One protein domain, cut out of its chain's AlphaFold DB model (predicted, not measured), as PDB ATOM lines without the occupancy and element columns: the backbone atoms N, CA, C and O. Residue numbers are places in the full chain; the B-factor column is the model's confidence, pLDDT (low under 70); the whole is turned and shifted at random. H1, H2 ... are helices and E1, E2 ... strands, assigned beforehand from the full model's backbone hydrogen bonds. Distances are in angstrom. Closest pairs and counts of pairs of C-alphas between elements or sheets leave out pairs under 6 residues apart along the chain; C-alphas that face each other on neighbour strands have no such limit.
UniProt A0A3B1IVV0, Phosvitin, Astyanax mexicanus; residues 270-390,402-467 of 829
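AT A GLANCE: This is residues 270 to 390 and 402 to 467 of the 829 residues of the protein "Phosvitin" of Astyanax mexicanus (UniProt A0A3B1IVV0). A long, narrow, twisted sheet of six strands makes a rod, and an up-and-down bundle of three helices, each running against the one before, packs on it through H2. E2 and E3 run along the rod, with E1 and E4 toward one end and E5 and E6 at the other. The printed part has 187 residues, with H1 to H3 before E1 to E6; the class is mixed, and the branched sheet is antiparallel. It is loose, with a radius of gyration of the C-alphas of 22.7 A and spans of 81 by 32 by 23 A.

IN THESE COORDINATES: E2, residues 363 to 385, is 69.4 A long, and E3, residues 404 to 426, 63.8 A. E1 is residues 342 to 357, E4 430 to 443, E5 446 to 453 and E6 458 to 464, ending at C-alpha 464 (197.447, -3.715, 55.824). H1, residues 284 to 297, begins at C-alpha 284 (167.417, -4.638, 20.011); H2 is 307 to 319 and H3 322 to 334.

HOW THE PARTS SIT: E2 lies on one side of E3 (N 373 and O 416, 2.8 A), with E4 (N 419 and O 438, 2.9 A) and E5 (N 407 and O 450, 2.8 A) on the other side. Hairpins join E1 to E2 (N 352 and O 368, 2.8 A) and E5 to E6 (N 451 and O 460, 2.8 A). H2 is on the sheet at a height of 9.4 A, over E1 and E2; the C-alphas of Pro 308 and Ala 372, its closest to E2, are 5.3 A apart. H3 only grazes the sheet, with residues 332 to 334. H1 and H2 touch at Ile 288 and Leu 314, C-alphas 6.1 A apart. O i to N i+4 pairs are within hydrogen-bond range throughout H2, in 9 of 10 in H1 and 8 of 9 in H3.

THE WHOLE: The farthest C-alphas, of Ala 359 and Lys 456, are 80.9 A apart. Residues 391 to 401 are not printed; the gap is 17.0 A. No link printed whole is long. Mean pLDDT of the printed part is 73.1, with 77 residues under 70, among them 318 to 344.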
ATOM      1  N   GLU A 270     151.170  -4.795  28.091       63.59
ATOM      2  CA  GLU A 270     151.506  -4.226  29.406       63.59
ATOM      3  C   GLU A 270     151.997  -5.302  30.402       63.59
ATOM      4  O   GLU A 270     152.773  -5.014  31.314       63.59
ATOM      5  N   ILE A 271     151.620  -6.570  30.182       60.31
ATOM      6  CA  ILE A 271     152.157  -7.726  30.921       60.31
ATOM      7  C   ILE A 271     153.662  -7.904  30.647       60.31
ATOM      8  O   ILE A 271     154.421  -8.203  31.566       60.31
ATOM      9  N   LEU A 272     154.101  -7.728  29.396       57.88
ATOM     10  CA  LEU A 272     155.437  -8.120  28.923       57.88
ATOM     11  C   LEU A 272     156.542  -7.104  29.244       57.88
ATOM     12  O   LEU A 272     157.721  -7.450  29.198       57.88
ATOM     13  N   GLN A 273     156.177  -5.858  29.552       58.50
ATOM     14  CA  GLN A 273     157.126  -4.821  29.950       58.50
ATOM     15  C   GLN A 273     157.250  -4.747  31.470       58.50
ATOM     16  O   GLN A 273     156.242  -4.619  32.161       58.50
ATOM     17  N   THR A 274     158.480  -4.735  31.983       61.03
ATOM     18  CA  THR A 274     158.764  -4.212  33.328       61.03
ATOM     19  C   THR A 274     159.005  -2.687  33.253       61.03
ATOM     20  O   THR A 274     159.473  -2.185  32.231       61.03
ATOM     21  N   PRO A 275     158.638  -1.893  34.272       57.41
ATOM     22  CA  PRO A 275     158.160  -0.532  34.040       57.41
ATOM     23  C   PRO A 275     158.943   0.526  34.814       57.41
ATOM     24  O   PRO A 275     158.466   1.621  35.092       57.41
ATOM     25  N   ILE A 276     160.181   0.211  35.177       71.31
ATOM     26  CA  ILE A 276     161.094   1.162  35.818       71.31
ATOM     27  C   ILE A 276     161.528   2.230  34.798       71.31
ATOM     28  O   ILE A 276     161.779   3.383  35.159       71.31
ATOM     29  N   GLN A 277     161.558   1.869  33.510       72.94
ATOM     30  CA  GLN A 277     161.849   2.778  32.410       72.94
ATOM     31  C   GLN A 277     161.068   2.414  31.146       72.94
ATOM     32  O   GLN A 277     161.071   1.263  30.717       72.94
ATOM     33  N   LEU A 278     160.437   3.417  30.532       78.81
ATOM     34  CA  LEU A 278     159.800   3.296  29.224       78.81
ATOM     35  C   LEU A 278     160.904   3.305  28.148       78.81
ATOM     36  O   LEU A 278     161.708   4.234  28.102       78.81
ATOM     37  N   LEU A 279     160.991   2.256  27.322       73.56
ATOM     38  CA  LEU A 279     162.112   2.033  26.395       73.56
ATOM     39  C   LEU A 279     161.631   1.849  24.950       73.56
ATOM     40  O   LEU A 279     160.847   0.947  24.660       73.56
ATOM     41  N   LYS A 280     162.163   2.654  24.022       75.50
ATOM     42  CA  LYS A 280     161.895   2.526  22.581       75.50
ATOM     43  C   LYS A 280     162.957   1.649  21.903       75.50
ATOM     44  O   LYS A 280     164.092   2.070  21.659       75.50
ATOM     45  N   ILE A 281     162.591   0.394  21.639       71.31
ATOM     46  CA  ILE A 281     163.491  -0.641  21.109       71.31
ATOM     47  C   ILE A 281     163.501  -0.592  19.573       71.31
ATOM     48  O   ILE A 281     162.757  -1.317  18.915       71.31
ATOM     49  N   ASN A 282     164.357   0.256  18.997       72.62
ATOM     50  CA  ASN A 282     164.521   0.360  17.539       72.62
ATOM     51  C   ASN A 282     165.370  -0.799  16.983       72.62
ATOM     52  O   ASN A 282     164.908  -1.586  16.160       72.62
ATOM     53  N   ASN A 283     166.607  -0.944  17.472       76.56
ATOM     54  CA  ASN A 283     167.489  -2.074  17.170       76.56
ATOM     55  C   ASN A 283     167.872  -2.768  18.481       76.56
ATOM     56  O   ASN A 283     168.739  -2.289  19.209       76.56
ATOM     57  N   ALA A 284     167.208  -3.888  18.777       70.12
ATOM     58  CA  ALA A 284     167.417  -4.638  20.011       70.12
ATOM     59  C   ALA A 284     168.855  -5.169  20.149       70.12
ATOM     60  O   ALA A 284     169.428  -5.057  21.225       70.12
ATOM     61  N   GLU A 285     169.446  -5.714  19.081       70.88
ATOM     62  CA  GLU A 285     170.761  -6.372  19.137       70.88
ATOM     63  C   GLU A 285     171.868  -5.356  19.469       70.88
ATOM     64  O   GLU A 285     172.601  -5.539  20.441       70.88
ATOM     65  N   ALA A 286     171.914  -4.223  18.759       80.19
ATOM     66  CA  ALA A 286     172.871  -3.150  19.051       80.19
ATOM     67  C   ALA A 286     172.668  -2.552  20.458       80.19
ATOM     68  O   ALA A 286     173.625  -2.402  21.215       80.19
ATOM     69  N   GLN A 287     171.414  -2.284  20.843       78.44
ATOM     70  CA  GLN A 287     171.065  -1.759  22.169       78.44
ATOM     71  C   GLN A 287     171.332  -2.745  23.324       78.44
ATOM     72  O   GLN A 287     171.331  -2.321  24.484       78.44
ATOM     73  N   ILE A 288     171.500  -4.040  23.044       71.88
ATOM     74  CA  ILE A 288     171.896  -5.069  24.015       71.88
ATOM     75  C   ILE A 288     173.414  -5.080  24.173       71.88
ATOM     76  O   ILE A 288     173.890  -4.996  25.302       71.88
ATOM     77  N   VAL A 289     174.163  -5.106  23.065       75.31
ATOM     78  CA  VAL A 289     175.638  -5.077  23.075       75.31
ATOM     79  C   VAL A 289     176.166  -3.801  23.743       75.31
ATOM     80  O   VAL A 289     177.087  -3.868  24.548       75.31
ATOM     81  N   GLU A 290     175.535  -2.651  23.499       81.88
ATOM     82  CA  GLU A 290     175.840  -1.377  24.169       81.88
ATOM     83  C   GLU A 290     175.748  -1.481  25.707       81.88
ATOM     84  O   GLU A 290     176.683  -1.124  26.431       81.88
ATOM     85  N   VAL A 291     174.628  -2.004  26.222       78.75
ATOM     86  CA  VAL A 291     174.395  -2.148  27.670       78.75
ATOM     87  C   VAL A 291     175.279  -3.241  28.268       78.75
ATOM     88  O   VAL A 291     175.750  -3.088  29.394       78.75
ATOM     89  N   LEU A 292     175.545  -4.314  27.519       72.88
ATOM     90  CA  LEU A 292     176.459  -5.377  27.922       72.88
ATOM     91  C   LEU A 292     177.891  -4.863  28.073       72.88
ATOM     92  O   LEU A 292     178.494  -5.082  29.116       72.88
ATOM     93  N   ASN A 293     178.412  -4.128  27.090       78.25
ATOM     94  CA  ASN A 293     179.761  -3.568  27.155       78.25
ATOM     95  C   ASN A 293     179.900  -2.607  28.348       78.25
ATOM     96  O   ASN A 293     180.883  -2.671  29.080       78.25
ATOM     97  N   HIS A 294     178.880  -1.786  28.625       80.62
ATOM     98  CA  HIS A 294     178.842  -0.963  29.839       80.62
ATOM     99  C   HIS A 294     178.827  -1.811  31.128       80.62
ATOM    100  O   HIS A 294     179.411  -1.405  32.132       80.62
ATOM    101  N   LEU A 295     178.144  -2.960  31.149       73.94
ATOM    102  CA  LEU A 295     178.111  -3.850  32.314       73.94
ATOM    103  C   LEU A 295     179.413  -4.639  32.504       73.94
ATOM    104  O   LEU A 295     179.796  -4.861  33.648       73.94
ATOM    105  N   ALA A 296     180.093  -5.030  31.428       71.56
ATOM    106  CA  ALA A 296     181.378  -5.715  31.493       71.56
ATOM    107  C   ALA A 296     182.497  -4.751  31.916       71.56
ATOM    108  O   ALA A 296     183.130  -4.956  32.946       71.56
ATOM    109  N   THR A 297     182.689  -3.647  31.187       75.31
ATOM    110  CA  THR A 297     183.810  -2.721  31.420       75.31
ATOM    111  C   THR A 297     183.735  -2.033  32.786       75.31
ATOM    112  O   THR A 297     184.742  -1.933  33.482       75.31
ATOM    113  N   ASN A 298     182.549  -1.579  33.208       78.81
ATOM    114  CA  ASN A 298     182.422  -0.681  34.364       78.81
ATOM    115  C   ASN A 298     182.204  -1.404  35.710       78.81
ATOM    116  O   ASN A 298     181.871  -0.741  36.686       78.81
ATOM    117  N   ASN A 299     182.355  -2.734  35.784       69.56
ATOM    118  CA  ASN A 299     182.159  -3.509  37.026       69.56
ATOM    119  C   ASN A 299     183.322  -4.462  37.377       69.56
ATOM    120  O   ASN A 299     183.174  -5.277  38.284       69.56
ATOM    121  N   MET A 300     184.462  -4.374  36.680       64.62
ATOM    122  CA  MET A 300     185.605  -5.294  36.855       64.62
ATOM    123  C   MET A 300     186.249  -5.219  38.252       64.62
ATOM    124  O   MET A 300     186.628  -6.240  38.818       64.62
ATOM    125  N   ASP A 301     186.379  -4.004  38.795       66.56
ATOM    126  CA  ASP A 301     187.164  -3.721  40.009       66.56
ATOM    127  C   ASP A 301     186.295  -3.260  41.194       66.56
ATOM    128  O   ASP A 301     186.538  -3.638  42.340       66.56
ATOM    129  N   VAL A 302     185.270  -2.451  40.906       72.88
ATOM    130  CA  VAL A 302     184.217  -2.001  41.830       72.88
ATOM    131  C   VAL A 302     182.916  -1.923  41.031       72.88
ATOM    132  O   VAL A 302     182.929  -1.441  39.899       72.88
ATOM    133  N   VAL A 303     181.791  -2.369  41.596       78.06
ATOM    134  CA  VAL A 303     180.474  -2.235  40.948       78.06
ATOM    135  C   VAL A 303     180.117  -0.755  40.775       78.06
ATOM    136  O   VAL A 303     180.079  -0.005  41.751       78.06
ATOM    137  N   HIS A 304     179.802  -0.332  39.553       83.44
ATOM    138  CA  HIS A 304     179.292   1.009  39.263       83.44
ATOM    139  C   HIS A 304     177.863   1.173  39.806       83.44
ATOM    140  O   HIS A 304     177.034   0.286  39.604       83.44
ATOM    141  N   GLU A 305     177.526   2.314  40.430       81.75
ATOM    142  CA  GLU A 305     176.210   2.513  41.072       81.75
ATOM    143  C   GLU A 305     175.027   2.120  40.174       81.75
ATOM    144  O   GLU A 305     174.131   1.407  40.608       81.75
ATOM    145  N   ASP A 306     175.017   2.562  38.912       86.75
ATOM    146  CA  ASP A 306     173.903   2.294  37.992       86.75
ATOM    147  C   ASP A 306     173.885   0.887  37.367       86.75
ATOM    148  O   ASP A 306     172.985   0.587  36.577       86.75
ATOM    149  N   ALA A 307     174.815  -0.007  37.721       82.69
ATOM    150  CA  ALA A 307     174.861  -1.366  37.182       82.69
ATOM    151  C   ALA A 307     173.546  -2.161  37.364       82.69
ATOM    152  O   ALA A 307     173.114  -2.785  36.392       82.69
ATOM    153  N   PRO A 308     172.819  -2.099  38.501       84.75
ATOM    154  CA  PRO A 308     171.535  -2.788  38.632       84.75
ATOM    155  C   PRO A 308     170.448  -2.207  37.715       84.75
ATOM    156  O   PRO A 308     169.631  -2.955  37.184       84.75
ATOM    157  N   LEU A 309     170.457  -0.889  37.459       84.56
ATOM    158  CA  LEU A 309     169.538  -0.258  36.500       84.56
ATOM    159  C   LEU A 309     169.879  -0.655  35.056       84.56
ATOM    160  O   LEU A 309     168.981  -0.983  34.283       84.56
ATOM    161  N   LYS A 310     171.167  -0.693  34.697       82.81
ATOM    162  CA  LYS A 310     171.628  -1.194  33.391       82.81
ATOM    163  C   LYS A 310     171.277  -2.677  33.197       82.81
ATOM    164  O   LYS A 310     170.833  -3.055  32.119       82.81
ATOM    165  N   PHE A 311     171.374  -3.506  34.237       80.31
ATOM    166  CA  PHE A 311     170.960  -4.913  34.188       80.31
ATOM    167  C   PHE A 311     169.436  -5.090  34.012       80.31
ATOM    168  O   PHE A 311     168.993  -5.947  33.243       80.31
ATOM    169  N   LEU A 312     168.625  -4.235  34.641       79.75
ATOM    170  CA  LEU A 312     167.178  -4.174  34.396       79.75
ATOM    171  C   LEU A 312     166.861  -3.759  32.946       79.75
ATOM    172  O   LEU A 312     166.051  -4.412  32.292       79.75
ATOM    173  N   GLN A 313     167.549  -2.743  32.403       78.50
ATOM    174  CA  GLN A 313     167.433  -2.349  30.987       78.50
ATOM    175  C   GLN A 313     167.839  -3.478  30.022       78.50
ATOM    176  O   GLN A 313     167.210  -3.639  28.976       78.50
ATOM    177  N   LEU A 314     168.875  -4.260  30.352       76.31
ATOM    178  CA  LEU A 314     169.293  -5.425  29.565       76.31
ATOM    179  C   LEU A 314     168.189  -6.487  29.548       76.31
ATOM    180  O   LEU A 314     167.750  -6.889  28.474       76.31
ATOM    181  N   THR A 315     167.695  -6.875  30.727       74.56
ATOM    182  CA  THR A 315     166.608  -7.859  30.889       74.56
ATOM    183  C   THR A 315     165.346  -7.441  30.121       74.56
ATOM    184  O   THR A 315     164.703  -8.262  29.474       74.56
ATOM    185  N   LEU A 316     165.027  -6.143  30.115       71.50
ATOM    186  CA  LEU A 316     163.910  -5.579  29.350       71.50
ATOM    187  C   LEU A 316     164.067  -5.680  27.833       71.50
ATOM    188  O   LEU A 316     163.104  -5.956  27.119       71.50
ATOM    189  N   LYS A 317     165.274  -5.437  27.319       71.12
ATOM    190  CA  LYS A 317     165.548  -5.538  25.881       71.12
ATOM    191  C   LYS A 317     165.537  -6.994  25.402       71.12
ATOM    192  O   LYS A 317     165.266  -7.237  24.227       71.12
ATOM    193  N   THR A 318     165.805  -7.958  26.288       63.47
ATOM    194  CA  THR A 318     165.935  -9.379  25.931       63.47
ATOM    195  C   THR A 318     164.624 -10.162  25.999       63.47
ATOM    196  O   THR A 318     164.445 -11.073  25.191       63.47
ATOM    197  N   THR A 319     163.657  -9.784  26.846       61.28
ATOM    198  CA  THR A 319     162.304 -10.386  26.817       61.28
ATOM    199  C   THR A 319     161.547 -10.102  25.515       61.28
ATOM    200  O   THR A 319     160.655 -10.865  25.148       61.28
ATOM    201  N   ALA A 320     161.923  -9.052  24.779       57.19
ATOM    202  CA  ALA A 320     161.253  -8.630  23.551       57.19
ATOM    203  C   ALA A 320     161.526  -9.512  22.310       57.19
ATOM    204  O   ALA A 320     160.750  -9.439  21.356       57.19
ATOM    205  N   LYS A 321     162.608 -10.315  22.263       58.09
ATOM    206  CA  LYS A 321     162.949 -11.168  21.096       58.09
ATOM    207  C   LYS A 321     163.681 -12.468  21.489       58.09
ATOM    208  O   LYS A 321     164.634 -12.395  22.256       58.09
ATOM    209  N   PRO A 322     163.376 -13.639  20.884       57.09
ATOM    210  CA  PRO A 322     164.019 -14.912  21.246       57.09
ATOM    211  C   PRO A 322     165.552 -14.914  21.149       57.09
ATOM    212  O   PRO A 322     166.223 -15.334  22.085       57.09
ATOM    213  N   ARG A 323     166.123 -14.381  20.059       58.31
ATOM    214  CA  ARG A 323     167.583 -14.349  19.829       58.31
ATOM    215  C   ARG A 323     168.343 -13.536  20.887       58.31
ATOM    216  O   ARG A 323     169.479 -13.855  21.218       58.31
ATOM    217  N   ALA A 324     167.688 -12.531  21.467       53.03
ATOM    218  CA  ALA A 324     168.247 -11.730  22.546       53.03
ATOM    219  C   ALA A 324     168.386 -12.511  23.867       53.03
ATOM    220  O   ALA A 324     169.227 -12.164  24.694       53.03
ATOM    221  N   ARG A 325     167.612 -13.587  24.065       55.31
ATOM    222  CA  ARG A 325     167.724 -14.455  25.245       55.31
ATOM    223  C   ARG A 325     169.009 -15.282  25.240       55.31
ATOM    224  O   ARG A 325     169.578 -15.493  26.306       55.31
ATOM    225  N   GLU A 326     169.483 -15.708  24.072       62.69
ATOM    226  CA  GLU A 326     170.754 -16.434  23.950       62.69
ATOM    227  C   GLU A 326     171.945 -15.489  24.147       62.69
ATOM    228  O   GLU A 326     172.783 -15.758  25.007       62.69
ATOM    229  N   LEU A 327     171.919 -14.306  23.517       59.00
ATOM    230  CA  LEU A 327     172.878 -13.225  23.794       59.00
ATOM    231  C   LEU A 327     172.928 -12.862  25.293       59.00
ATOM    232  O   LEU A 327     173.992 -12.554  25.820       59.00
ATOM    233  N   MET A 328     171.800 -12.935  26.014       57.69
ATOM    234  CA  MET A 328     171.766 -12.717  27.466       57.69
ATOM    235  C   MET A 328     172.437 -13.846  28.268       57.69
ATOM    236  O   MET A 328     173.027 -13.570  29.311       57.69
ATOM    237  N   LYS A 329     172.377 -15.106  27.814       61.78
ATOM    238  CA  LYS A 329     173.108 -16.214  28.459       61.78
ATOM    239  C   LYS A 329     174.611 -16.057  28.254       61.78
ATOM    240  O   LYS A 329     175.363 -16.174  29.215       61.78
ATOM    241  N   GLU A 330     175.027 -15.763  27.023       60.97
ATOM    242  CA  GLU A 330     176.427 -15.508  26.663       60.97
ATOM    243  C   GLU A 330     176.983 -14.318  27.458       60.97
ATOM    244  O   GLU A 330     178.037 -14.431  28.073       60.97
ATOM    245  N   ALA A 331     176.214 -13.229  27.559       56.34
ATOM    246  CA  ALA A 331     176.504 -12.071  28.402       56.34
ATOM    247  C   ALA A 331     176.697 -12.420  29.887       56.34
ATOM    248  O   ALA A 331     177.691 -12.034  30.500       56.34
ATOM    249  N   VAL A 332     175.742 -13.142  30.484       60.59
ATOM    250  CA  VAL A 332     175.794 -13.523  31.904       60.59
ATOM    251  C   VAL A 332     176.945 -14.493  32.174       60.59
ATOM    252  O   VAL A 332     177.560 -14.402  33.233       60.59
ATOM    253  N   LYS A 333     177.277 -15.369  31.219       62.94
ATOM    254  CA  LYS A 333     178.446 -16.248  31.295       62.94
ATOM    255  C   LYS A 333     179.760 -15.466  31.172       62.94
ATOM    256  O   LYS A 333     180.647 -15.659  31.991       62.94
ATOM    257  N   ALA A 334     179.870 -14.520  30.239       59.09
ATOM    258  CA  ALA A 334     181.060 -13.675  30.094       59.09
ATOM    259  C   ALA A 334     181.349 -12.814  31.342       59.09
ATOM    260  O   ALA A 334     182.508 -12.562  31.654       59.09
ATOM    261  N   LEU A 335     180.314 -12.409  32.090       54.31
ATOM    262  CA  LEU A 335     180.450 -11.739  33.395       54.31
ATOM    263  C   LEU A 335     180.887 -12.683  34.540       54.31
ATOM    264  O   LEU A 335     181.348 -12.212  35.580       54.31
ATOM    265  N   GLN A 336     180.736 -14.001  34.367       58.50
ATOM    266  CA  GLN A 336     181.105 -15.033  35.347       58.50
ATOM    267  C   GLN A 336     182.488 -15.645  35.074       58.50
ATOM    268  O   GLN A 336     183.196 -15.970  36.024       58.50
ATOM    269  N   ASP A 337     182.893 -15.747  33.805       53.75
ATOM    270  CA  ASP A 337     184.125 -16.411  33.347       53.75
ATOM    271  C   ASP A 337     185.380 -15.493  33.382       53.75
ATOM    272  O   ASP A 337     186.376 -15.751  32.702       53.75
ATOM    273  N   GLY A 338     185.356 -14.404  34.161       47.25
ATOM    274  CA  GLY A 338     186.440 -13.416  34.269       47.25
ATOM    275  C   GLY A 338     187.738 -13.981  34.868       47.25
ATOM    276  O   GLY A 338     187.857 -14.188  36.078       47.25
ATOM    277  N   ILE A 339     188.745 -14.219  34.022       44.78
ATOM    278  CA  ILE A 339     190.029 -14.812  34.432       44.78
ATOM    279  C   ILE A 339     190.857 -13.811  35.265       44.78
ATOM    280  O   ILE A 339     190.877 -12.621  34.972       44.78
ATOM    281  N   ALA A 340     191.571 -14.330  36.277       45.19
ATOM    282  CA  ALA A 340     192.228 -13.610  37.384       45.19
ATOM    283  C   ALA A 340     191.294 -13.178  38.541       45.19
ATOM    284  O   ALA A 340     191.434 -12.088  39.089       45.19
ATOM    285  N   PHE A 341     190.383 -14.077  38.950       56.09
ATOM    286  CA  PHE A 341     189.523 -13.960  40.145       56.09
ATOM    287  C   PHE A 341     188.772 -12.611  40.269       56.09
ATOM    288  O   PHE A 341     188.561 -12.102  41.373       56.09
ATOM    289  N   GLN A 342     188.342 -12.046  39.139       62.00
ATOM    290  CA  GLN A 342     187.370 -10.953  39.077       62.00
ATOM    291  C   GLN A 342     185.999 -11.551  38.755       62.00
ATOM    292  O   GLN A 342     185.746 -11.995  37.639       62.00
ATOM    293  N   PHE A 343     185.121 -11.596  39.755       66.62
ATOM    294  CA  PHE A 343     183.795 -12.206  39.649       66.62
ATOM    295  C   PHE A 343     182.706 -11.141  39.758       66.62
ATOM    296  O   PHE A 343     182.671 -10.433  40.764       66.62
ATOM    297  N   ALA A 344     181.790 -11.065  38.784       69.94
ATOM    298  CA  ALA A 344     180.641 -10.160  38.808       69.94
ATOM    299  C   ALA A 344     179.318 -10.926  38.623       69.94
ATOM    300  O   ALA A 344     179.074 -11.564  37.599       69.94
ATOM    301  N   LYS A 345     178.417 -10.840  39.609       76.62
ATOM    302  CA  LYS A 345     177.112 -11.515  39.590       76.62
ATOM    303  C   LYS A 345     175.954 -10.511  39.628       76.62
ATOM    304  O   LYS A 345     175.662  -9.966  40.698       76.62
ATOM    305  N   PRO A 346     175.251 -10.290  38.503       77.44
ATOM    306  CA  PRO A 346     173.950  -9.639  38.515       77.44
ATOM    307  C   PRO A 346     172.854 -10.597  39.015       77.44
ATOM    308  O   PRO A 346     172.926 -11.813  38.815       77.44
ATOM    309  N   LEU A 347     171.825 -10.045  39.655       82.56
ATOM    310  CA  LEU A 347     170.681 -10.772  40.203       82.56
ATOM    311  C   LEU A 347     169.418  -9.902  40.147       82.56
ATOM    312  O   LEU A 347     169.386  -8.812  40.714       82.56
ATOM    313  N   LEU A 348     168.346 -10.411  39.538       83.56
ATOM    314  CA  LEU A 348     166.992  -9.909  39.781       83.56
ATOM    315  C   LEU A 348     166.466 -10.625  41.032       83.56
ATOM    316  O   LEU A 348     166.107 -11.796  40.969       83.56
ATOM    317  N   ALA A 349     166.510  -9.948  42.179       85.31
ATOM    318  CA  ALA A 349     166.170 -10.529  43.477       85.31
ATOM    319  C   ALA A 349     164.657 -10.527  43.746       85.31
ATOM    320  O   ALA A 349     164.162 -11.390  44.466       85.31
ATOM    321  N   ALA A 350     163.924  -9.572  43.166       87.69
ATOM    322  CA  ALA A 350     162.466  -9.547  43.186       87.69
ATOM    323  C   ALA A 350     161.903  -8.840  41.945       87.69
ATOM    324  O   ALA A 350     162.377  -7.771  41.562       87.69
ATOM    325  N   GLU A 351     160.838  -9.409  41.388       89.31
ATOM    326  CA  GLU A 351     159.847  -8.735  40.549       89.31
ATOM    327  C   GLU A 351     158.479  -9.166  41.080       89.31
ATOM    328  O   GLU A 351     158.154 -10.349  41.056       89.31
ATOM    329  N   ILE A 352     157.699  -8.221  41.598       89.94
ATOM    330  CA  ILE A 352     156.340  -8.428  42.104       89.94
ATOM    331  C   ILE A 352     155.464  -7.370  41.449       89.94
ATOM    332  O   ILE A 352     155.767  -6.181  41.533       89.94
ATOM    333  N   ARG A 353     154.382  -7.778  40.784       88.69
ATOM    334  CA  ARG A 353     153.499  -6.858  40.053       88.69
ATOM    335  C   ARG A 353     152.048  -7.238  40.260       88.69
ATOM    336  O   ARG A 353     151.715  -8.419  40.248       88.69
ATOM    337  N   ARG A 354     151.195  -6.229  40.387       88.25
ATOM    338  CA  ARG A 354     149.739  -6.348  40.386       88.25
ATOM    339  C   ARG A 354     149.166  -5.271  39.478       88.25
ATOM    340  O   ARG A 354     149.192  -4.090  39.815       88.25
ATOM    341  N   ILE A 355     148.664  -5.695  38.326       88.50
ATOM    342  CA  ILE A 355     148.064  -4.837  37.305       88.50
ATOM    343  C   ILE A 355     146.542  -4.949  37.416       88.50
ATOM    344  O   ILE A 355     145.989  -6.053  37.443       88.50
ATOM    345  N   ILE A 356     145.866  -3.809  37.495       86.31
ATOM    346  CA  ILE A 356     144.420  -3.690  37.692       86.31
ATOM    347  C   ILE A 356     143.899  -2.715  36.626       86.31
ATOM    348  O   ILE A 356     144.530  -1.674  36.422       86.31
ATOM    349  N   PRO A 357     142.788  -2.991  35.921       86.69
ATOM    350  CA  PRO A 357     142.134  -1.956  35.124       86.69
ATOM    351  C   PRO A 357     141.716  -0.779  36.013       86.69
ATOM    352  O   PRO A 357     141.540  -0.935  37.217       86.69
ATOM    353  N   THR A 358     141.520   0.395  35.418       81.44
ATOM    354  CA  THR A 358     140.870   1.527  36.095       81.44
ATOM    355  C   THR A 358     139.608   1.943  35.360       81.44
ATOM    356  O   THR A 358     139.380   1.572  34.200       81.44
ATOM    357  N   ALA A 359     138.814   2.790  36.005       76.81
ATOM    358  CA  ALA A 359     137.725   3.495  35.363       76.81
ATOM    359  C   ALA A 359     138.197   4.281  34.129       76.81
ATOM    360  O   ALA A 359     137.454   4.348  33.174       76.81
ATOM    361  N   VAL A 360     139.427   4.803  34.027       76.69
ATOM    362  CA  VAL A 360     139.831   5.587  32.832       76.69
ATOM    363  C   VAL A 360     140.082   4.714  31.581       76.69
ATOM    364  O   VAL A 360     140.313   5.241  30.495       76.69
ATOM    365  N   GLY A 361     139.993   3.381  31.687       77.06
ATOM    366  CA  GLY A 361     140.233   2.454  30.570       77.06
ATOM    367  C   GLY A 361     141.719   2.195  30.287       77.06
ATOM    368  O   GLY A 361     142.055   1.531  29.312       77.06
ATOM    369  N   VAL A 362     142.600   2.693  31.159       81.25
ATOM    370  CA  VAL A 362     144.030   2.358  31.226       81.25
ATOM    371  C   VAL A 362     144.308   1.554  32.504       81.25
ATOM    372  O   VAL A 362     143.574   1.713  33.487       81.25
ATOM    373  N   PRO A 363     145.334   0.693  32.535       85.00
ATOM    374  CA  PRO A 363     145.678  -0.072  33.722       85.00
ATOM    375  C   PRO A 363     146.479   0.772  34.723       85.00
ATOM    376  O   PRO A 363     147.341   1.572  34.349       85.00
ATOM    377  N   MET A 364     146.217   0.548  36.009       84.56
ATOM    378  CA  MET A 364     147.098   0.939  37.103       84.56
ATOM    379  C   MET A 364     147.946  -0.266  37.506       84.56
ATOM    380  O   MET A 364     147.440  -1.384  37.629       84.56
ATOM    381  N   GLU A 365     149.226  -0.033  37.759       85.94
ATOM    382  CA  GLU A 365     150.138  -1.035  38.290       85.94
ATOM    383  C   GLU A 365     150.588  -0.685  39.712       85.94
ATOM    384  O   GLU A 365     150.910   0.465  40.017       85.94
ATOM    385  N   LEU A 366     150.625  -1.713  40.563       87.06
ATOM    386  CA  LEU A 366     151.375  -1.765  41.812       87.06
ATOM    387  C   LEU A 366     152.585  -2.681  41.567       87.06
ATOM    388  O   LEU A 366     152.421  -3.898  41.459       87.06
ATOM    389  N   GLY A 367     153.777  -2.106  41.427       87.06
ATOM    390  CA  GLY A 367     155.006  -2.831  41.091       87.06
ATOM    391  C   GLY A 367     156.077  -2.695  42.170       87.06
ATOM    392  O   GLY A 367     156.245  -1.620  42.742       87.06
ATOM    393  N   PHE A 368     156.823  -3.764  42.436       89.50
ATOM    394  CA  PHE A 368     157.989  -3.779  43.317       89.50
ATOM    395  C   PHE A 368     159.116  -4.604  42.687       89.50
ATOM    396  O   PHE A 368     158.922  -5.760  42.309       89.50
ATOM    397  N   TYR A 369     160.304  -4.013  42.590       89.69
ATOM    398  CA  TYR A 369     161.456  -4.579  41.894       89.69
ATOM    399  C   TYR A 369     162.708  -4.404  42.731       89.69
ATOM    400  O   TYR A 369     162.957  -3.302  43.210       89.69
ATOM    401  N   THR A 370     163.541  -5.437  42.822       90.81
ATOM    402  CA  THR A 370     164.892  -5.330  43.383       90.81
ATOM    403  C   THR A 370     165.876  -6.017  42.456       90.81
ATOM    404  O   THR A 370     165.789  -7.226  42.238       90.81
ATOM    405  N   ALA A 371     166.840  -5.255  41.949       90.12
ATOM    406  CA  ALA A 371     167.993  -5.771  41.228       90.12
ATOM    407  C   ALA A 371     169.269  -5.484  42.021       90.12
ATOM    408  O   ALA A 371     169.414  -4.417  42.616       90.12
ATOM    409  N   ALA A 372     170.205  -6.424  41.993       87.00
ATOM    410  CA  ALA A 372     171.518  -6.302  42.601       87.00
ATOM    411  C   ALA A 372     172.609  -6.678  41.596       87.00
ATOM    412  O   ALA A 372     172.403  -7.512  40.716       87.00
ATOM    413  N   VAL A 373     173.785  -6.082  41.752       84.31
ATOM    414  CA  VAL A 373     175.034  -6.512  41.124       84.31
ATOM    415  C   VAL A 373     176.077  -6.537  42.229       84.31
ATOM    416  O   VAL A 373     176.303  -5.519  42.877       84.31
ATOM    417  N   ALA A 374     176.686  -7.694  42.469       80.06
ATOM    418  CA  ALA A 374     177.814  -7.834  43.382       80.06
ATOM    419  C   ALA A 374     179.060  -8.201  42.577       80.06
ATOM    420  O   ALA A 374     178.976  -9.059  41.698       80.06
ATOM    421  N   ALA A 375     180.199  -7.584  42.882       77.44
ATOM    422  CA  ALA A 375     181.480  -7.954  42.301       77.44
ATOM    423  C   ALA A 375     182.567  -8.074  43.369       77.44
ATOM    424  O   ALA A 375     182.542  -7.389  44.393       77.44
ATOM    425  N   ALA A 376     183.533  -8.952  43.122       72.00
ATOM    426  CA  ALA A 376     184.731  -9.084  43.932       72.00
ATOM    427  C   ALA A 376     185.936  -9.307  43.018       72.00
ATOM    428  O   ALA A 376     186.016 -10.328  42.334       72.00
ATOM    429  N   ALA A 377     186.876  -8.363  43.041       72.00
ATOM    430  CA  ALA A 377     188.213  -8.554  42.493       72.00
ATOM    431  C   ALA A 377     189.123  -9.124  43.589       72.00
ATOM    432  O   ALA A 377     189.222  -8.530  44.668       72.00
ATOM    433  N   VAL A 378     189.781 -10.259  43.334       67.44
ATOM    434  CA  VAL A 378     190.727 -10.879  44.276       67.44
ATOM    435  C   VAL A 378     192.085 -11.092  43.605       67.44
ATOM    436  O   VAL A 378     192.207 -11.810  42.623       67.44
ATOM    437  N   ASN A 379     193.140 -10.494  44.150       66.81
ATOM    438  CA  ASN A 379     194.510 -10.628  43.661       66.81
ATOM    439  C   ASN A 379     195.326 -11.433  44.678       66.81
ATOM    440  O   ASN A 379     195.714 -10.903  45.723       66.81
ATOM    441  N   VAL A 380     195.546 -12.719  44.387       62.34
ATOM    442  CA  VAL A 380     196.321 -13.637  45.234       62.34
ATOM    443  C   VAL A 380     197.706 -13.858  44.633       62.34
ATOM    444  O   VAL A 380     197.835 -14.238  43.471       62.34
ATOM    445  N   LYS A 381     198.746 -13.672  45.445       62.81
ATOM    446  CA  LYS A 381     200.137 -14.018  45.127       62.81
ATOM    447  C   LYS A 381     200.679 -14.907  46.237       62.81
ATOM    448  O   LYS A 381     200.749 -14.463  47.381       62.81
ATOM    449  N   ALA A 382     201.019 -16.148  45.906       57.47
ATOM    450  CA  ALA A 382     201.514 -17.143  46.850       57.47
ATOM    451  C   ALA A 382     202.947 -17.552  46.486       57.47
ATOM    452  O   ALA A 382     203.176 -18.174  45.451       57.47
ATOM    453  N   ASP A 383     203.890 -17.212  47.358       61.53
ATOM    454  CA  ASP A 383     205.280 -17.648  47.298       61.53
ATOM    455  C   ASP A 383     205.423 -18.886  48.212       61.53
ATOM    456  O   ASP A 383     205.169 -18.801  49.416       61.53
ATOM    457  N   ILE A 384     205.781 -20.049  47.650       61.44
ATOM    458  CA  ILE A 384     205.880 -21.340  48.365       61.44
ATOM    459  C   ILE A 384     207.307 -21.882  48.227       61.44
ATOM    460  O   ILE A 384     207.811 -22.010  47.108       61.44
ATOM    461  N   THR A 385     207.959 -22.194  49.353       61.22
ATOM    462  CA  THR A 385     209.375 -22.607  49.384       61.22
ATOM    463  C   THR A 385     209.594 -23.846  50.265       61.22
ATOM    464  O   THR A 385     209.302 -23.775  51.460       61.22
ATOM    465  N   PRO A 386     210.161 -24.957  49.748       60.09
ATOM    466  CA  PRO A 386     210.463 -25.235  48.337       60.09
ATOM    467  C   PRO A 386     209.199 -25.344  47.463       60.09
ATOM    468  O   PRO A 386     208.089 -25.484  47.973       60.09
ATOM    469  N   ARG A 387     209.366 -25.293  46.134       58.56
ATOM    470  CA  ARG A 387     208.257 -25.493  45.187       58.56
ATOM    471  C   ARG A 387     207.710 -26.921  45.297       58.56
ATOM    472  O   ARG A 387     208.485 -27.873  45.350       58.56
ATOM    473  N   LEU A 388     206.385 -27.050  45.308       54.66
ATOM    474  CA  LEU A 388     205.691 -28.341  45.306       54.66
ATOM    475  C   LEU A 388     205.801 -29.034  43.927       54.66
ATOM    476  O   LEU A 388     205.931 -28.333  42.920       54.66
ATOM    477  N   PRO A 389     205.735 -30.380  43.858       56.88
ATOM    478  CA  PRO A 389     205.658 -31.117  42.595       56.88
ATOM    479  C   PRO A 389     204.397 -30.774  41.790       56.88
ATOM    480  O   PRO A 389     203.357 -30.457  42.362       56.88
ATOM    481  N   GLU A 390     204.467 -30.912  40.464       51.31
ATOM    482  CA  GLU A 390     203.353 -30.588  39.552       51.31
ATOM    483  C   GLU A 390     202.138 -31.524  39.709       51.31
ATOM    484  O   GLU A 390     201.011 -31.144  39.395       51.31
ATOM    485  N   LYS A 402     207.250 -29.189  55.835       66.88
ATOM    486  CA  LYS A 402     208.598 -28.639  55.572       66.88
ATOM    487  C   LYS A 402     208.596 -27.391  54.682       66.88
ATOM    488  O   LYS A 402     209.667 -26.874  54.381       66.88
ATOM    489  N   THR A 403     207.425 -26.920  54.258       63.28
ATOM    490  CA  THR A 403     207.266 -25.765  53.362       63.28
ATOM    491  C   THR A 403     206.981 -24.479  54.148       63.28
ATOM    492  O   THR A 403     206.209 -24.487  55.107       63.28
ATOM    493  N   ASP A 404     207.598 -23.370  53.731       61.44
ATOM    494  CA  ASP A 404     207.186 -22.005  54.084       61.44
ATOM    495  C   ASP A 404     206.179 -21.498  53.043       61.44
ATOM    496  O   ASP A 404     206.376 -21.676  51.834       61.44
ATOM    497  N   PHE A 405     205.110 -20.861  53.518       60.44
ATOM    498  CA  PHE A 405     204.032 -20.313  52.698       60.44
ATOM    499  C   PHE A 405     203.869 -18.819  52.974       60.44
ATOM    500  O   PHE A 405     203.521 -18.422  54.087       60.44
ATOM    501  N   GLN A 406     204.037 -17.983  51.950       57.34
ATOM    502  CA  GLN A 406     203.816 -16.540  52.039       57.34
ATOM    503  C   GLN A 406     202.765 -16.116  51.010       57.34
ATOM    504  O   GLN A 406     203.030 -16.036  49.814       57.34
ATOM    505  N   VAL A 407     201.548 -15.847  51.482       61.59
ATOM    506  CA  VAL A 407     200.376 -15.534  50.654       61.59
ATOM    507  C   VAL A 407     199.960 -14.083  50.873       61.59
ATOM    508  O   VAL A 407     199.614 -13.678  51.978       61.59
ATOM    509  N   LYS A 408     199.958 -13.284  49.810       63.12
ATOM    510  CA  LYS A 408     199.415 -11.919  49.790       63.12
ATOM    511  C   LYS A 408     198.093 -11.952  49.032       63.12
ATOM    512  O   LYS A 408     198.069 -12.392  47.886       63.12
ATOM    513  N   ALA A 409     197.019 -11.494  49.663       65.62
ATOM    514  CA  ALA A 409     195.680 -11.438  49.096       65.62
ATOM    515  C   ALA A 409     195.105 -10.019  49.243       65.62
ATOM    516  O   ALA A 409     194.873  -9.525  50.348       65.62
ATOM    517  N   GLU A 410     194.863  -9.355  48.117       68.81
ATOM    518  CA  GLU A 410     194.033  -8.149  48.059       68.81
ATOM    519  C   GLU A 410     192.638  -8.543  47.573       68.81
ATOM    520  O   GLU A 410     192.517  -9.229  46.565       68.81
ATOM    521  N   ALA A 411     191.592  -8.122  48.283       70.69
ATOM    522  CA  ALA A 411     190.203  -8.401  47.935       70.69
ATOM    523  C   ALA A 411     189.392  -7.102  47.949       70.69
ATOM    524  O   ALA A 411     189.465  -6.322  48.900       70.69
ATOM    525  N   ARG A 412     188.600  -6.869  46.899       73.94
ATOM    526  CA  ARG A 412     187.740  -5.685  46.746       73.94
ATOM    527  C   ARG A 412     186.277  -6.092  46.515       73.94
ATOM    528  O   ARG A 412     185.768  -5.940  45.406       73.94
ATOM    529  N   PRO A 413     185.585  -6.659  47.522       79.75
ATOM    530  CA  PRO A 413     184.143  -6.852  47.457       79.75
ATOM    531  C   PRO A 413     183.402  -5.509  47.364       79.75
ATOM    532  O   PRO A 413     183.663  -4.565  48.115       79.75
ATOM    533  N   SER A 414     182.434  -5.448  46.456       84.38
ATOM    534  CA  SER A 414     181.516  -4.325  46.281       84.38
ATOM    535  C   SER A 414     180.145  -4.807  45.802       84.38
ATOM    536  O   SER A 414     180.023  -5.864  45.180       84.38
ATOM    537  N   ALA A 415     179.096  -4.049  46.104       87.62
ATOM    538  CA  ALA A 415     177.746  -4.352  45.651       87.62
ATOM    539  C   ALA A 415     176.930  -3.081  45.408       87.62
ATOM    540  O   ALA A 415     176.971  -2.141  46.198       87.62
ATOM    541  N   ALA A 416     176.130  -3.089  44.347       90.06
ATOM    542  CA  ALA A 416     175.070  -2.120  44.114       90.06
ATOM    543  C   ALA A 416     173.716  -2.839  44.138       90.06
ATOM    544  O   ALA A 416     173.559  -3.906  43.546       90.06
ATOM    545  N   ILE A 417     172.724  -2.253  44.801       91.44
ATOM    546  CA  ILE A 417     171.347  -2.744  44.873       91.44
ATOM    547  C   ILE A 417     170.419  -1.575  44.558       91.44
ATOM    548  O   ILE A 417     170.487  -0.533  45.210       91.44
ATOM    549  N   HIS A 418     169.537  -1.745  43.579       93.81
ATOM    550  CA  HIS A 418     168.455  -0.809  43.301       93.81
ATOM    551  C   HIS A 418     167.105  -1.469  43.579       93.81
ATOM    552  O   HIS A 418     166.802  -2.528  43.022       93.81
ATOM    553  N   THR A 419     166.278  -0.805  44.384       93.06
ATOM    554  CA  THR A 419     164.891  -1.194  44.654       93.06
ATOM    555  C   THR A 419     163.945  -0.105  44.173       93.06
ATOM    556  O   THR A 419     164.149   1.072  44.459       93.06
ATOM    557  N   PHE A 420     162.888  -0.493  43.467       91.25
ATOM    558  CA  PHE A 420     161.871   0.409  42.940       91.25
ATOM    559  C   PHE A 420     160.489  -0.071  43.377       91.25
ATOM    560  O   PHE A 420     160.151  -1.229  43.149       91.25
ATOM    561  N   ALA A 421     159.680   0.815  43.951       89.38
ATOM    562  CA  ALA A 421     158.250   0.599  44.153       89.38
ATOM    563  C   ALA A 421     157.471   1.620  43.317       89.38
ATOM    564  O   ALA A 421     157.800   2.804  43.348       89.38
ATOM    565  N   VAL A 422     156.470   1.179  42.559       87.81
ATOM    566  CA  VAL A 422     155.747   1.985  41.560       87.81
ATOM    567  C   VAL A 422     154.243   1.860  41.788       87.81
ATOM    568  O   VAL A 422     153.737   0.750  41.933       87.81
ATOM    569  N   ILE A 423     153.534   2.993  41.804       86.19
ATOM    570  CA  ILE A 423     152.069   3.071  41.887       86.19
ATOM    571  C   ILE A 423     151.568   4.085  40.852       86.19
ATOM    572  O   ILE A 423     151.874   5.275  40.946       86.19
ATOM    573  N   GLY A 424     150.779   3.641  39.872       86.25
ATOM    574  CA  GLY A 424     150.124   4.538  38.911       86.25
ATOM    575  C   GLY A 424     149.931   3.929  37.527       86.25
ATOM    576  O   GLY A 424     149.917   2.709  37.376       86.25
ATOM    577  N   VAL A 425     149.761   4.777  36.511       86.31
ATOM    578  CA  VAL A 425     149.548   4.340  35.125       86.31
ATOM    579  C   VAL A 425     150.841   3.790  34.550       86.31
ATOM    580  O   VAL A 425     151.864   4.480  34.531       86.31
ATOM    581  N   ASN A 426     150.771   2.574  34.020       81.69
ATOM    582  CA  ASN A 426     151.873   1.951  33.309       81.69
ATOM    583  C   ASN A 426     151.364   1.215  32.064       81.69
ATOM    584  O   ASN A 426     150.554   0.299  32.167       81.69
ATOM    585  N   THR A 427     151.845   1.614  30.887       81.94
ATOM    586  CA  THR A 427     151.506   0.999  29.597       81.94
ATOM    587  C   THR A 427     152.706   1.052  28.656       81.94
ATOM    588  O   THR A 427     153.618   1.851  28.854       81.94
ATOM    589  N   ALA A 428     152.648   0.304  27.551       79.00
ATOM    590  CA  ALA A 428     153.661   0.346  26.495       79.00
ATOM    591  C   ALA A 428     153.793   1.698  25.756       79.00
ATOM    592  O   ALA A 428     154.650   1.836  24.885       79.00
ATOM    593  N   LEU A 429     152.938   2.677  26.071       84.25
ATOM    594  CA  LEU A 429     152.786   3.938  25.344       84.25
ATOM    595  C   LEU A 429     153.005   5.168  26.234       84.25
ATOM    596  O   LEU A 429     153.590   6.160  25.796       84.25
ATOM    597  N   ILE A 430     152.541   5.099  27.482       86.56
ATOM    598  CA  ILE A 430     152.651   6.151  28.490       86.56
ATOM    599  C   ILE A 430     152.817   5.547  29.887       86.56
ATOM    600  O   ILE A 430     152.140   4.584  30.258       86.56
ATOM    601  N   GLN A 431     153.699   6.159  30.666       89.38
ATOM    602  CA  GLN A 431     153.866   5.917  32.089       89.38
ATOM    603  C   GLN A 431     153.577   7.218  32.838       89.38
ATOM    604  O   GLN A 431     154.165   8.251  32.523       89.38
ATOM    605  N   ALA A 432     152.702   7.159  33.839       90.44
ATOM    606  CA  ALA A 432     152.394   8.277  34.723       90.44
ATOM    607  C   ALA A 432     152.138   7.748  36.143       90.44
ATOM    608  O   ALA A 432     151.023   7.347  36.487       90.44
ATOM    609  N   ALA A 433     153.199   7.673  36.945       89.31
ATOM    610  CA  ALA A 433     153.208   6.959  38.218       89.31
ATOM    611  C   ALA A 433     154.073   7.653  39.276       89.31
ATOM    612  O   ALA A 433     155.041   8.347  38.957       89.31
ATOM    613  N   VAL A 434     153.742   7.430  40.549       89.19
ATOM    614  CA  VAL A 434     154.648   7.737  41.658       89.19
ATOM    615  C   VAL A 434     155.571   6.546  41.900       89.19
ATOM    616  O   VAL A 434     155.146   5.391  41.872       89.19
ATOM    617  N   MET A 435     156.852   6.834  42.100       89.06
ATOM    618  CA  MET A 435     157.932   5.863  42.207       89.06
ATOM    619  C   MET A 435     158.777   6.171  43.442       89.06
ATOM    620  O   MET A 435     159.350   7.252  43.550       89.06
ATOM    621  N   ALA A 436     158.900   5.209  44.349       90.62
ATOM    622  CA  ALA A 436     159.954   5.201  45.355       90.62
ATOM    623  C   ALA A 436     161.159   4.432  44.802       90.62
ATOM    624  O   ALA A 436     161.007   3.324  44.288       90.62
ATOM    625  N   LYS A 437     162.351   5.017  44.903       93.56
ATOM    626  CA  LYS A 437     163.600   4.502  44.340       93.56
ATOM    627  C   LYS A 437     164.671   4.497  45.425       93.56
ATOM    628  O   LYS A 437     165.163   5.545  45.834       93.56
ATOM    629  N   GLY A 438     165.018   3.303  45.891       93.12
ATOM    630  CA  GLY A 438     166.162   3.050  46.756       93.12
ATOM    631  C   GLY A 438     167.391   2.667  45.932       93.12
ATOM    632  O   GLY A 438     167.312   1.785  45.080       93.12
ATOM    633  N   LYS A 439     168.533   3.288  46.225       93.88
ATOM    634  CA  LYS A 439     169.867   2.782  45.899       93.88
ATOM    635  C   LYS A 439     170.602   2.417  47.187       93.88
ATOM    636  O   LYS A 439     170.549   3.171  48.157       93.88
ATOM    637  N   VAL A 440     171.353   1.327  47.148       90.75
ATOM    638  CA  VAL A 440     172.425   1.004  48.092       90.75
ATOM    639  C   VAL A 440     173.670   0.696  47.271       90.75
ATOM    640  O   VAL A 440     173.607  -0.105  46.344       90.75
ATOM    641  N   HIS A 441     174.793   1.313  47.609       90.62
ATOM    642  CA  HIS A 441     176.117   0.993  47.087       90.62
ATOM    643  C   HIS A 441     177.050   0.710  48.262       90.62
ATOM    644  O   HIS A 441     176.995   1.409  49.275       90.62
ATOM    645  N   THR A 442     177.879  -0.322  48.156       84.62
ATOM    646  CA  THR A 442     178.922  -0.644  49.133       84.62
ATOM    647  C   THR A 442     180.214  -1.028  48.424       84.62
ATOM    648  O   THR A 442     180.200  -1.703  47.394       84.62
ATOM    649  N   ALA A 443     181.348  -0.620  48.992       82.25
ATOM    650  CA  ALA A 443     182.680  -0.987  48.521       82.25
ATOM    651  C   ALA A 443     183.631  -1.090  49.718       82.25
ATOM    652  O   ALA A 443     183.852  -0.114  50.435       82.25
ATOM    653  N   VAL A 444     184.193  -2.280  49.947       71.69
ATOM    654  CA  VAL A 444     185.036  -2.570  51.116       71.69
ATOM    655  C   VAL A 444     186.390  -3.103  50.636       71.69
ATOM    656  O   VAL A 444     186.498  -4.291  50.339       71.69
ATOM    657  N   PRO A 445     187.442  -2.272  50.532       64.00
ATOM    658  CA  PRO A 445     188.761  -2.754  50.139       64.00
ATOM    659  C   PRO A 445     189.484  -3.410  51.324       64.00
ATOM    660  O   PRO A 445     189.636  -2.811  52.388       64.00
ATOM    661  N   GLY A 446     189.982  -4.631  51.123       63.22
ATOM    662  CA  GLY A 446     190.790  -5.373  52.088       63.22
ATOM    663  C   GLY A 446     192.156  -5.752  51.518       63.22
ATOM    664  O   GLY A 446     192.256  -6.279  50.411       63.22
ATOM    665  N   LYS A 447     193.224  -5.519  52.290       62.47
ATOM    666  CA  LYS A 447     194.584  -5.989  51.987       62.47
ATOM    667  C   LYS A 447     195.097  -6.852  53.130       62.47
ATOM    668  O   LYS A 447     195.265  -6.370  54.248       62.47
ATOM    669  N   MET A 448     195.351  -8.125  52.847       57.88
ATOM    670  CA  MET A 448     195.776  -9.110  53.838       57.88
ATOM    671  C   MET A 448     197.027  -9.838  53.343       57.88
ATOM    672  O   MET A 448     197.119 -10.236  52.184       57.88
ATOM    673  N   ALA A 449     197.999 -10.029  54.224       59.91
ATOM    674  CA  ALA A 449     199.137 -10.902  53.998       59.91
ATOM    675  C   ALA A 449     199.172 -11.966  55.098       59.91
ATOM    676  O   ALA A 449     198.953 -11.680  56.271       59.91
ATOM    677  N   VAL A 450     199.426 -13.208  54.713       57.34
ATOM    678  CA  VAL A 450     199.489 -14.374  55.591       57.34
ATOM    679  C   VAL A 450     200.829 -15.054  55.350       57.34
ATOM    680  O   VAL A 450     201.221 -15.281  54.206       57.34
ATOM    681  N   ARG A 451     201.547 -15.371  56.423       61.47
ATOM    682  CA  ARG A 451     202.794 -16.138  56.396       61.47
ATOM    683  C   ARG A 451     202.666 -17.321  57.349       61.47
ATOM    684  O   ARG A 451     202.202 -17.144  58.476       61.47
ATOM    685  N   ALA A 452     203.066 -18.505  56.909       58.34
ATOM    686  CA  ALA A 452     202.993 -19.727  57.696       58.34
ATOM    687  C   ALA A 452     204.269 -20.560  57.517       58.34
ATOM    688  O   ALA A 452     204.495 -21.175  56.477       58.34
ATOM    689  N   ASP A 453     205.066 -20.603  58.580       62.12
ATOM    690  CA  ASP A 453     206.260 -21.428  58.739       62.12
ATOM    691  C   ASP A 453     205.854 -22.647  59.580       62.12
ATOM    692  O   ASP A 453     206.073 -22.716  60.796       62.12
ATOM    693  N   LEU A 454     205.178 -23.591  58.907       60.78
ATOM    694  CA  LEU A 454     204.694 -24.843  59.491       60.78
ATOM    695  C   LEU A 454     205.794 -25.655  60.203       60.78
ATOM    696  O   LEU A 454     205.517 -26.099  61.320       60.78
ATOM    697  N   PRO A 455     207.025 -25.833  59.664       62.06
ATOM    698  CA  PRO A 455     208.060 -26.606  60.361       62.06
ATOM    699  C   PRO A 455     208.479 -26.024  61.719       62.06
ATOM    700  O   PRO A 455     209.038 -26.757  62.533       62.06
ATOM    701  N   LYS A 456     208.210 -24.739  61.991       65.81
ATOM    702  CA  LYS A 456     208.458 -24.107  63.300       65.81
ATOM    703  C   LYS A 456     207.178 -23.747  64.065       65.81
ATOM    704  O   LYS A 456     207.267 -23.062  65.079       65.81
ATOM    705  N   GLY A 457     206.001 -24.169  63.590       64.12
ATOM    706  CA  GLY A 457     204.714 -23.886  64.236       64.12
ATOM    707  C   GLY A 457     204.358 -22.395  64.309       64.12
ATOM    708  O   GLY A 457     203.645 -21.994  65.228       64.12
ATOM    709  N   ASN A 458     204.878 -21.578  63.385       73.75
ATOM    710  CA  ASN A 458     204.742 -20.120  63.387       73.75
ATOM    711  C   ASN A 458     203.745 -19.657  62.317       73.75
ATOM    712  O   ASN A 458     204.005 -19.790  61.120       73.75
ATOM    713  N   PHE A 459     202.656 -19.019  62.732       73.69
ATOM    714  CA  PHE A 459     201.681 -18.394  61.839       73.69
ATOM    715  C   PHE A 459     201.647 -16.891  62.097       73.69
ATOM    716  O   PHE A 459     201.583 -16.468  63.249       73.69
ATOM    717  N   LYS A 460     201.679 -16.075  61.041       76.31
ATOM    718  CA  LYS A 460     201.565 -14.617  61.129       76.31
ATOM    719  C   LYS A 460     200.600 -14.080  60.079       76.31
ATOM    720  O   LYS A 460     200.815 -14.254  58.883       76.31
ATOM    721  N   VAL A 461     199.581 -13.359  60.527       72.88
ATOM    722  CA  VAL A 461     198.677 -12.581  59.674       72.88
ATOM    723  C   VAL A 461     199.012 -11.100  59.833       72.88
ATOM    724  O   VAL A 461     199.077 -10.595  60.950       72.88
ATOM    725  N   GLU A 462     199.228 -10.406  58.720       66.62
ATOM    726  CA  GLU A 462     199.469  -8.964  58.622       66.62
ATOM    727  C   GLU A 462     198.312  -8.337  57.819       66.62
ATOM    728  O   GLU A 462     198.208  -8.538  56.608       66.62
ATOM    729  N   VAL A 463     197.420  -7.580  58.466       67.25
ATOM    730  CA  VAL A 463     196.364  -6.818  57.772       67.25
ATOM    731  C   VAL A 463     196.866  -5.400  57.533       67.25
ATOM    732  O   VAL A 463     197.216  -4.685  58.475       67.25
ATOM    733  N   LEU A 464     196.919  -5.003  56.264       65.06
ATOM    734  CA  LEU A 464     197.447  -3.715  55.824       65.06
ATOM    735  C   LEU A 464     196.301  -2.702  55.663       65.06
ATOM    736  O   LEU A 464     195.244  -3.071  55.144       65.06
ATOM    737  N   PRO A 465     196.499  -1.421  56.021       59.56
ATOM    738  CA  PRO A 465     195.572  -0.359  55.652       59.56
ATOM    739  C   PRO A 465     195.446  -0.291  54.124       59.56
ATOM    740  O   PRO A 465     196.399   0.039  53.414       59.56
ATOM    741  N   ALA A 466     194.269  -0.625  53.603       61.91
ATOM    742  CA  ALA A 466     193.934  -0.353  52.214       61.91
ATOM    743  C   ALA A 466     193.600   1.138  52.039       61.91
ATOM    744  O   ALA A 466     193.189   1.807  52.988       61.91
ATOM    745  N   ALA A 467     193.746   1.656  50.817       59.31
ATOM    746  CA  ALA A 467     193.193   2.962  50.480       59.31
ATOM    747  C   ALA A 467     191.663   2.877  50.587       59.31
ATOM    748  O   ALA A 467     191.033   2.103  49.866       59.31
TER     749      ALA A 467